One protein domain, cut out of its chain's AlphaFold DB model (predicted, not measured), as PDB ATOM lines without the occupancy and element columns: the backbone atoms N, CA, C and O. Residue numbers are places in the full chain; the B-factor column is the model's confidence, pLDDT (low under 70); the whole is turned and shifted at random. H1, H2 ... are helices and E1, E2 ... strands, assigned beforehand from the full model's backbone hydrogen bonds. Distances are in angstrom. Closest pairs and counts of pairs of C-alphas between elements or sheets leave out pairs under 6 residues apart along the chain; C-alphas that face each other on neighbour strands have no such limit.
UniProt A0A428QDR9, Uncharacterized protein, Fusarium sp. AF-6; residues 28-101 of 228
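Overview. This is residues 28 to 101 of the 228 residues of an uncharacterized protein of Fusarium sp. AF-6 (UniProt A0A428QDR9). With little regular structure, the model is a long hairpin of E2 and E3, short E1 beside E2, and loops; residues 70 to 93 extend one end. The 74 printed residues hold H1, E1, E2, E3 in that order, mostly strand, with 22 in named elements. E1 - E2 - E3 is a meander, each strand antiparallel to the one before. It is only just compact, close to loose (radius of gyration of the C-alphas 13.5 A), spanning 46 by 23 by 22 A.

Along the chain. E2, residues 62 to 69, runs 22.4 A from C-alpha 62 at (73.050, 294.093, 60.308). E3, residues 94 to 100, runs 19.6 A to C-alpha 100 at (68.930, 293.685, 58.435). E1 is residues 48 to 50, 6.9 A; H1 is residues 28 to 31, 5.7 A.

Arrangement. Hairpin E2 and E3 stands at 154 degrees; N 65 and O 97 are 3.0 A apart. Hairpin E1 and E2 stands at 129 degrees; N 49 and O 68 are 2.9 A apart. H1, too short for an O i to N i+4 pair, is not on the sheet.

Size, cuts and confidence. The farthest C-alphas, Asp 59 and Gln 78, are 46.2 A apart. The printed part has no cut; its three links are long. H1 has mean pLDDT 39.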
ATOM      1  N   ASP A  28      73.477 296.239  46.274       34.47
ATOM      2  CA  ASP A  28      73.125 296.713  44.937       34.47
ATOM      3  C   ASP A  28      71.652 297.162  44.903       34.47
ATOM      4  O   ASP A  28      71.323 298.221  44.387       34.47
ATOM      5  N   HIS A  29      70.765 296.472  45.624       36.06
ATOM      6  CA  HIS A  29      69.344 296.826  45.693       36.06
ATOM      7  C   HIS A  29      69.025 298.142  46.431       36.06
ATOM      8  O   HIS A  29      67.910 298.655  46.312       36.06
ATOM      9  N   ILE A  30      69.983 298.673  47.195       44.09
ATOM     10  CA  ILE A  30      69.848 299.890  48.004       44.09
ATOM     11  C   ILE A  30      70.158 301.137  47.171       44.09
ATOM     12  O   ILE A  30      69.459 302.142  47.280       44.09
ATOM     13  N   TYR A  31      71.176 301.059  46.310       40.22
ATOM     14  CA  TYR A  31      71.674 302.208  45.550       40.22
ATOM     15  C   TYR A  31      71.512 302.092  44.026       40.22
ATOM     16  O   TYR A  31      71.533 303.126  43.358       40.22
ATOM     17  N   SER A  32      71.316 300.899  43.448       38.47
ATOM     18  CA  SER A  32      71.387 300.722  41.985       38.47
ATOM     19  C   SER A  32      70.151 301.199  41.223       38.47
ATOM     20  O   SER A  32      70.222 301.427  40.017       38.47
ATOM     21  N   THR A  33      69.023 301.443  41.902       45.38
ATOM     22  CA  THR A  33      67.836 302.045  41.274       45.38
ATOM     23  C   THR A  33      67.161 303.056  42.204       45.38
ATOM     24  O   THR A  33      66.204 302.738  42.909       45.38
ATOM     25  N   ARG A  34      67.637 304.315  42.178       51.62
ATOM     26  CA  ARG A  34      66.980 305.502  42.778       51.62
ATOM     27  C   ARG A  34      65.605 305.773  42.130       51.62
ATOM     28  O   ARG A  34      65.412 306.742  41.406       51.62
ATOM     29  N   SER A  35      64.661 304.864  42.340       61.25
ATOM     30  CA  SER A  35      63.295 304.868  41.802       61.25
ATOM     31  C   SER A  35      62.256 305.315  42.837       61.25
ATOM     32  O   SER A  35      61.061 305.325  42.542       61.25
ATOM     33  N   GLY A  36      62.702 305.667  44.050       69.38
ATOM     34  CA  GLY A  36      61.848 306.126  45.138       69.38
ATOM     35  C   GLY A  36      61.248 307.510  44.891       69.38
ATOM     36  O   GLY A  36      61.680 308.277  44.028       69.38
ATOM     37  N   VAL A  37      60.221 307.844  45.670       79.62
ATOM     38  CA  VAL A  37      59.559 309.153  45.610       79.62
ATOM     39  C   VAL A  37      60.400 310.174  46.376       79.62
ATOM     40  O   VAL A  37      60.651 309.980  47.563       79.62
ATOM     41  N   ALA A  38      60.778 311.283  45.733       75.56
ATOM     42  CA  ALA A  38      61.585 312.331  46.363       75.56
ATOM     43  C   ALA A  38      60.956 312.859  47.671       75.56
ATOM     44  O   ALA A  38      59.765 313.216  47.723       75.56
ATOM     45  N   GLY A  39      61.763 312.892  48.732       71.88
ATOM     46  CA  GLY A  39      61.391 313.367  50.067       71.88
ATOM     47  C   GLY A  39      60.409 312.464  50.823       71.88
ATOM     48  O   GLY A  39      59.844 312.898  51.826       71.88
ATOM     49  N   SER A  40      60.151 311.244  50.347       77.50
ATOM     50  CA  SER A  40      59.314 310.239  51.024       77.50
ATOM     51  C   SER A  40      59.881 309.779  52.362       77.50
ATOM     52  O   SER A  40      59.095 309.444  53.245       77.50
ATOM     53  N   GLY A  41      61.206 309.783  52.520       69.19
ATOM     54  CA  GLY A  41      61.844 309.037  53.602       69.19
ATOM     55  C   GLY A  41      61.893 307.533  53.321       69.19
ATOM     56  O   GLY A  41      62.315 306.765  54.180       69.19
ATOM     57  N   ASP A  42      61.531 307.080  52.122       75.31
ATOM     58  CA  ASP A  42      61.766 305.693  51.748       75.31
ATOM     59  C   ASP A  42      63.269 305.416  51.637       75.31
ATOM     60  O   ASP A  42      64.124 306.299  51.535       75.31
ATOM     61  N   TYR A  43      63.615 304.142  51.706       70.44
ATOM     62  CA  TYR A  43      65.005 303.724  51.691       70.44
ATOM     63  C   TYR A  43      65.705 303.980  50.348       70.44
ATOM     64  O   TYR A  43      66.890 304.276  50.297       70.44
ATOM     65  N   ASN A  44      64.936 303.901  49.264       69.25
ATOM     66  CA  ASN A  44      65.350 304.210  47.900       69.25
ATOM     67  C   ASN A  44      65.007 305.658  47.493       69.25
ATOM     68  O   ASN A  44      64.977 305.959  46.295       69.25
ATOM     69  N   ASP A  45      64.692 306.531  48.460       72.56
ATOM     70  CA  ASP A  45      64.429 307.951  48.221       72.56
ATOM     71  C   ASP A  45      65.700 308.625  47.678       72.56
ATOM     72  O   ASP A  45      66.733 308.619  48.353       72.56
ATOM     73  N   PRO A  46      65.649 309.220  46.471       69.12
ATOM     74  CA  PRO A  46      66.819 309.823  45.842       69.12
ATOM     75  C   PRO A  46      67.405 311.016  46.610       69.12
ATOM     76  O   PRO A  46      68.529 311.412  46.299       69.12
ATOM     77  N   GLU A  47      66.674 311.592  47.569       72.50
ATOM     78  CA  GLU A  47      67.083 312.796  48.301       72.50
ATOM     79  C   GLU A  47      67.859 312.515  49.597       72.50
ATOM     80  O   GLU A  47      68.434 313.447  50.167       72.50
ATOM     81  N   TRP A  48      67.897 311.263  50.071       70.69
ATOM     82  CA  TRP A  48      68.620 310.874  51.288       70.69
ATOM     83  C   TRP A  48      69.998 310.302  50.953       70.69
ATOM     84  O   TRP A  48      70.126 309.368  50.166       70.69
ATOM     85  N   ASN A  49      71.040 310.852  51.578       67.56
ATOM     86  CA  ASN A  49      72.428 310.476  51.322       67.56
ATOM     87  C   ASN A  49      73.112 310.005  52.610       67.56
ATOM     88  O   ASN A  49      73.022 310.678  53.641       67.56
ATOM     89  N   ALA A  50      73.850 308.895  52.529       66.75
ATOM     90  CA  ALA A  50      74.653 308.399  53.641       66.75
ATOM     91  C   ALA A  50      75.833 309.345  53.907       66.75
ATOM     92  O   ALA A  50      76.561 309.738  52.995       66.75
ATOM     93  N   ARG A  51      76.018 309.724  55.173       55.53
ATOM     94  CA  ARG A  51      77.040 310.685  55.627       55.53
ATOM     95  C   ARG A  51      78.196 310.038  56.392       55.53
ATOM     96  O   ARG A  51      79.225 310.686  56.566       55.53
ATOM     97  N   ALA A  52      78.023 308.810  56.882       54.59
ATOM     98  CA  ALA A  52      78.986 308.127  57.747       54.59
ATOM     99  C   ALA A  52      79.325 306.718  57.255       54.59
ATOM    100  O   ALA A  52      78.468 306.042  56.682       54.59
ATOM    101  N   ASP A  53      80.547 306.274  57.569       57.25
ATOM    102  CA  ASP A  53      80.994 304.900  57.347       57.25
ATOM    103  C   ASP A  53      80.050 303.934  58.087       57.25
ATOM    104  O   ASP A  53      79.873 304.051  59.310       57.25
ATOM    105  N   PRO A  54      79.403 302.994  57.376       64.88
ATOM    106  CA  PRO A  54      78.500 302.050  58.001       64.88
ATOM    107  C   PRO A  54      79.243 301.162  59.006       64.88
ATOM    108  O   PRO A  54      80.357 300.706  58.758       64.88
ATOM    109  N   ARG A  55      78.600 300.841  60.132       71.50
ATOM    110  CA  ARG A  55      79.087 299.826  61.076       71.50
ATOM    111  C   ARG A  55      78.301 298.538  60.923       71.50
ATOM    112  O   ARG A  55      77.079 298.555  60.850       71.50
ATOM    113  N   TRP A  56      79.008 297.422  60.943       78.25
ATOM    114  CA  TRP A  56      78.410 296.094  60.879       78.25
ATOM    115  C   TRP A  56      78.120 295.555  62.281       78.25
ATOM    116  O   TRP A  56      78.861 295.833  63.229       78.25
ATOM    117  N   SER A  57      77.049 294.773  62.427       81.12
ATOM    118  CA  SER A  57      76.854 293.964  63.628       81.12
ATOM    119  C   SER A  57      77.975 292.925  63.741       81.12
ATOM    120  O   SER A  57      78.493 292.464  62.720       81.12
ATOM    121  N   PRO A  58      78.344 292.495  64.962       79.00
ATOM    122  CA  PRO A  58      79.390 291.488  65.153       79.00
ATOM    123  C   PRO A  58      79.135 290.158  64.430       79.00
ATOM    124  O   PRO A  58      80.077 289.441  64.109       79.00
ATOM    125  N   ASP A  59      77.869 289.822  64.179       82.12
ATOM    126  CA  ASP A  59      77.467 288.618  63.450       82.12
ATOM    127  C   ASP A  59      77.315 288.836  61.933       82.12
ATOM    128  O   ASP A  59      76.945 287.907  61.214       82.12
ATOM    129  N   GLY A  60      77.599 290.047  61.440       82.62
ATOM    130  CA  GLY A  60      77.579 290.416  60.026       82.62
ATOM    131  C   GLY A  60      76.191 290.482  59.384       82.62
ATOM    132  O   GLY A  60      76.115 290.560  58.155       82.62
ATOM    133  N   THR A  61      75.110 290.424  60.169       85.69
ATOM    134  CA  THR A  61      73.722 290.386  59.665       85.69
ATOM    135  C   THR A  61      73.025 291.736  59.649       85.69
ATOM    136  O   THR A  61      71.968 291.868  59.036       85.69
ATOM    137  N   GLN A  62      73.592 292.747  60.298       83.94
ATOM    138  CA  GLN A  62      73.050 294.093  60.308       83.94
ATOM    139  C   GLN A  62      74.122 295.104  59.946       83.94
ATOM    140  O   GLN A  62      75.308 294.914  60.217       83.94
ATOM    141  N   VAL A  63      73.675 296.205  59.365       82.94
ATOM    142  CA  VAL A  63      74.510 297.358  59.063       82.94
ATOM    143  C   VAL A  63      73.794 298.612  59.550       82.94
ATOM    144  O   VAL A  63      72.588 298.756  59.355       82.94
ATOM    145  N   VAL A  64      74.520 299.490  60.236       79.25
ATOM    146  CA  VAL A  64      74.022 300.776  60.723       79.25
ATOM    147  C   VAL A  64      74.773 301.913  60.056       79.25
ATOM    148  O   VAL A  64      75.998 301.881  59.985       79.25
ATOM    149  N   TRP A  65      74.059 302.931  59.599       73.62
ATOM    150  CA  TRP A  65      74.646 304.163  59.076       73.62
ATOM    151  C   TRP A  65      73.728 305.349  59.369       73.62
ATOM    152  O   TRP A  65      72.656 305.207  59.964       73.62
ATOM    153  N   TRP A  66      74.184 306.538  58.998       74.19
ATOM    154  CA  TRP A  66      73.455 307.786  59.170       74.19
ATOM    155  C   TRP A  66      73.207 308.428  57.804       74.19
ATOM    156  O   TRP A  66      74.160 308.617  57.045       74.19
ATOM    157  N   ASP A  67      71.947 308.774  57.528       75.38
ATOM    158  CA  ASP A  67      71.528 309.510  56.335       75.38
ATOM    159  C   ASP A  67      71.084 310.934  56.669       75.38
ATOM    160  O   ASP A  67      70.562 311.222  57.756       75.38
ATOM    161  N   GLU A  68      71.197 311.805  55.672       78.00
ATOM    162  CA  GLU A  68      70.653 313.156  55.686       78.00
ATOM    163  C   GLU A  68      69.950 313.486  54.361       78.00
ATOM    164  O   GLU A  68      70.439 313.125  53.288       78.00
ATOM    165  N   ILE A  69      68.811 314.183  54.437       77.69
ATOM    166  CA  ILE A  69      68.137 314.758  53.268       77.69
ATOM    167  C   ILE A  69      68.859 316.033  52.820       77.69
ATOM    168  O   ILE A  69      69.316 316.823  53.648       77.69
ATOM    169  N   THR A  70      68.942 316.281  51.516       75.12
ATOM    170  CA  THR A  70      69.538 317.520  50.997       75.12
ATOM    171  C   THR A  70      68.781 318.760  51.504       75.12
ATOM    172  O   THR A  70      67.584 318.913  51.269       75.12
ATOM    173  N   LEU A  71      69.480 319.671  52.192       78.75
ATOM    174  CA  LEU A  71      68.921 320.915  52.741       78.75
ATOM    175  C   LEU A  71      69.503 322.161  52.062       78.75
ATOM    176  O   LEU A  71      70.615 322.147  51.545       78.75
ATOM    177  N   SER A  72      68.785 323.284  52.110       73.69
ATOM    178  CA  SER A  72      69.316 324.577  51.656       73.69
ATOM    179  C   SER A  72      70.555 324.992  52.474       73.69
ATOM    180  O   SER A  72      70.560 324.775  53.688       73.69
ATOM    181  N   PRO A  73      71.606 325.588  51.867       64.81
ATOM    182  CA  PRO A  73      71.728 326.044  50.475       64.81
ATOM    183  C   PRO A  73      72.207 324.971  49.488       64.81
ATOM    184  O   PRO A  73      72.426 325.286  48.318       64.81
ATOM    185  N   ALA A  74      72.384 323.721  49.928       61.72
ATOM    186  CA  ALA A  74      72.757 322.637  49.025       61.72
ATOM    187  C   ALA A  74      71.653 322.344  48.000       61.72
ATOM    188  O   ALA A  74      71.964 321.890  46.917       61.72
ATOM    189  N   CYS A  75      70.396 322.695  48.268       65.00
ATOM    190  CA  CYS A  75      69.311 322.778  47.287       65.00
ATOM    191  C   CYS A  75      68.639 324.167  47.340       65.00
ATOM    192  O   CYS A  75      68.754 324.898  48.334       65.00
ATOM    193  N   GLY A  76      67.903 324.528  46.287       66.31
ATOM    194  CA  GLY A  76      67.156 325.782  46.186       66.31
ATOM    195  C   GLY A  76      68.019 327.055  46.149       66.31
ATOM    196  O   GLY A  76      69.247 327.034  46.244       66.31
ATOM    197  N   GLY A  77      67.369 328.215  46.005       77.56
ATOM    198  CA  GLY A  77      68.059 329.506  45.914       77.56
ATOM    199  C   GLY A  77      68.852 329.654  44.610       77.56
ATOM    200  O   GLY A  77      68.268 329.623  43.532       77.56
ATOM    201  N   GLN A  78      70.174 329.845  44.704       71.31
ATOM    202  CA  GLN A  78      71.063 329.855  43.530       71.31
ATOM    203  C   GLN A  78      71.273 328.456  42.935       71.31
ATOM    204  O   GLN A  78      71.670 328.352  41.774       71.31
ATOM    205  N   ASN A  79      71.020 327.389  43.703       54.47
ATOM    206  CA  ASN A  79      71.052 326.036  43.174       54.47
ATOM    207  C   ASN A  79      69.746 325.767  42.398       54.47
ATOM    208  O   ASN A  79      68.669 325.878  42.993       54.47
ATOM    209  N   PRO A  80      69.809 325.407  41.099       70.75
ATOM    210  CA  PRO A  80      68.616 325.128  40.297       70.75
ATOM    211  C   PRO A  80      67.845 323.876  40.745       70.75
ATOM    212  O   PRO A  80      66.719 323.669  40.294       70.75
ATOM    213  N   LEU A  81      68.425 323.033  41.602       72.38
ATOM    214  CA  LEU A  81      67.787 321.816  42.088       72.38
ATOM    215  C   LEU A  81      66.772 322.134  43.199       72.38
ATOM    216  O   LEU A  81      67.101 322.859  44.144       72.38
ATOM    217  N   PRO A  82      65.535 321.615  43.105       76.75
ATOM    218  CA  PRO A  82      64.497 321.878  44.095       76.75
ATOM    219  C   PRO A  82      64.859 321.269  45.454       76.75
ATOM    220  O   PRO A  82      65.373 320.159  45.527       76.75
ATOM    221  N   CYS A  83      64.552 321.981  46.542       79.88
ATOM    222  CA  CYS A  83      64.544 321.372  47.871       79.88
ATOM    223  C   CYS A  83      63.230 320.631  48.091       79.88
ATOM    224  O   CYS A  83      62.162 321.250  48.044       79.88
ATOM    225  N   TYR A  84      63.308 319.343  48.411       85.38
ATOM    226  CA  TYR A  84      62.144 318.572  48.826       85.38
ATOM    227  C   TYR A  84      62.047 318.558  50.355       85.38
ATOM    228  O   TYR A  84      63.001 318.167  51.028       85.38
ATOM    229  N   PRO A  85      60.919 318.991  50.943       85.19
ATOM    230  CA  PRO A  85      60.728 318.879  52.380       85.19
ATOM    231  C   PRO A  85      60.629 317.402  52.778       85.19
ATOM    232  O   PRO A  85      59.940 316.620  52.120       85.19
ATOM    233  N   SER A  86      61.281 317.042  53.883       84.38
ATOM    234  CA  SER A  86      61.180 315.701  54.456       84.38
ATOM    235  C   SER A  86      59.739 315.392  54.870       84.38
ATOM    236  O   SER A  86      59.114 316.177  55.590       84.38
ATOM    237  N   LYS A  87      59.219 314.241  54.433       87.38
ATOM    238  CA  LYS A  87      57.924 313.699  54.876       87.38
ATOM    239  C   LYS A  87      58.035 312.803  56.110       87.38
ATOM    240  O   LYS A  87      57.015 312.313  56.588       87.38
ATOM    241  N   GLU A  88      59.242 312.618  56.646       83.56
ATOM    242  CA  GLU A  88      59.439 311.929  57.920       83.56
ATOM    243  C   GLU A  88      58.663 312.632  59.045       83.56
ATOM    244  O   GLU A  88      58.444 313.852  58.991       83.56
ATOM    245  N   PRO A  89      58.282 311.907  60.113       84.38
ATOM    246  CA  PRO A  89      57.633 312.508  61.265       84.38
ATOM    247  C   PRO A  89      58.409 313.727  61.764       84.38
ATOM    248  O   PRO A  89      59.597 313.640  62.084       84.38
ATOM    249  N   TRP A  90      57.708 314.861  61.858       84.38
ATOM    250  CA  TRP A  90      58.253 316.154  62.293       84.38
ATOM    251  C   TRP A  90      59.263 316.797  61.332       84.38
ATOM    252  O   TRP A  90      59.998 317.693  61.742       84.38
ATOM    253  N   GLY A  91      59.312 316.365  60.068       85.06
ATOM    254  CA  GLY A  91      60.191 316.945  59.049       85.06
ATOM    255  C   GLY A  91      61.675 316.719  59.332       85.06
ATOM    256  O   GLY A  91      62.505 317.558  58.982       85.06
ATOM    257  N   ARG A  92      62.022 315.618  60.014       85.38
ATOM    258  CA  ARG A  92      63.415 315.290  60.349       85.38
ATOM    259  C   ARG A  92      64.265 315.224  59.087       85.38
ATOM    260  O   ARG A  92      63.899 314.554  58.126       85.38
ATOM    261  N   ALA A  93      65.417 315.881  59.135       83.81
ATOM    262  CA  ALA A  93      66.370 315.913  58.032       83.81
ATOM    263  C   ALA A  93      67.475 314.858  58.151       83.81
ATOM    264  O   ALA A  93      68.254 314.692  57.227       83.81
ATOM    265  N   GLN A  94      67.560 314.167  59.286       83.94
ATOM    266  CA  GLN A  94      68.631 313.229  59.608       83.94
ATOM    267  C   GLN A  94      68.044 311.972  60.248       83.94
ATOM    268  O   GLN A  94      67.101 312.067  61.043       83.94
ATOM    269  N   ARG A  95      68.615 310.803  59.934       78.25
ATOM    270  CA  ARG A  95      68.180 309.516  60.498       78.25
ATOM    271  C   ARG A  95      69.323 308.519  60.645       78.25
ATOM    272  O   ARG A  95      70.163 308.397  59.763       78.25
ATOM    273  N   VAL A  96      69.314 307.757  61.733       82.19
ATOM    274  CA  VAL A  96      70.126 306.540  61.838       82.19
ATOM    275  C   VAL A  96      69.309 305.398  61.267       82.19
ATOM    276  O   VAL A  96      68.163 305.204  61.675       82.19
ATOM    277  N   VAL A  97      69.893 304.644  60.348       81.31
ATOM    278  CA  VAL A  97      69.242 303.492  59.738       81.31
ATOM    279  C   VAL A  97      69.974 302.228  60.143       81.31
ATOM    280  O   VAL A  97      71.198 302.198  60.159       81.31
ATOM    281  N   VAL A  98      69.211 301.190  60.478       85.06
ATOM    282  CA  VAL A  98      69.719 299.849  60.774       85.06
ATOM    283  C   VAL A  98      69.074 298.894  59.778       85.06
ATOM    284  O   VAL A  98      67.892 298.575  59.906       85.06
ATOM    285  N   ALA A  99      69.824 298.449  58.775       82.56
ATOM    286  CA  ALA A  99      69.357 297.427  57.846       82.56
ATOM    287  C   ALA A  99      69.678 296.037  58.386       82.56
ATOM    288  O   ALA A  99      70.745 295.799  58.948       82.56
ATOM    289  N   THR A 100      68.742 295.113  58.174       86.06
ATOM    290  CA  THR A 100      68.930 293.685  58.435       86.06
ATOM    291  C   THR A 100      69.087 292.967  57.099       86.06
ATOM    292  O   THR A 100      68.217 293.049  56.237       86.06
ATOM    293  N   LEU A 101      70.200 292.262  56.928       82.19
ATOM    294  CA  LEU A 101      70.594 291.593  55.694       82.19
ATOM    295  C   LEU A 101      70.065 290.161  55.705       82.19
ATOM    296  O   LEU A 101      70.748 289.219  56.106       82.19
TER     297      LEU A 101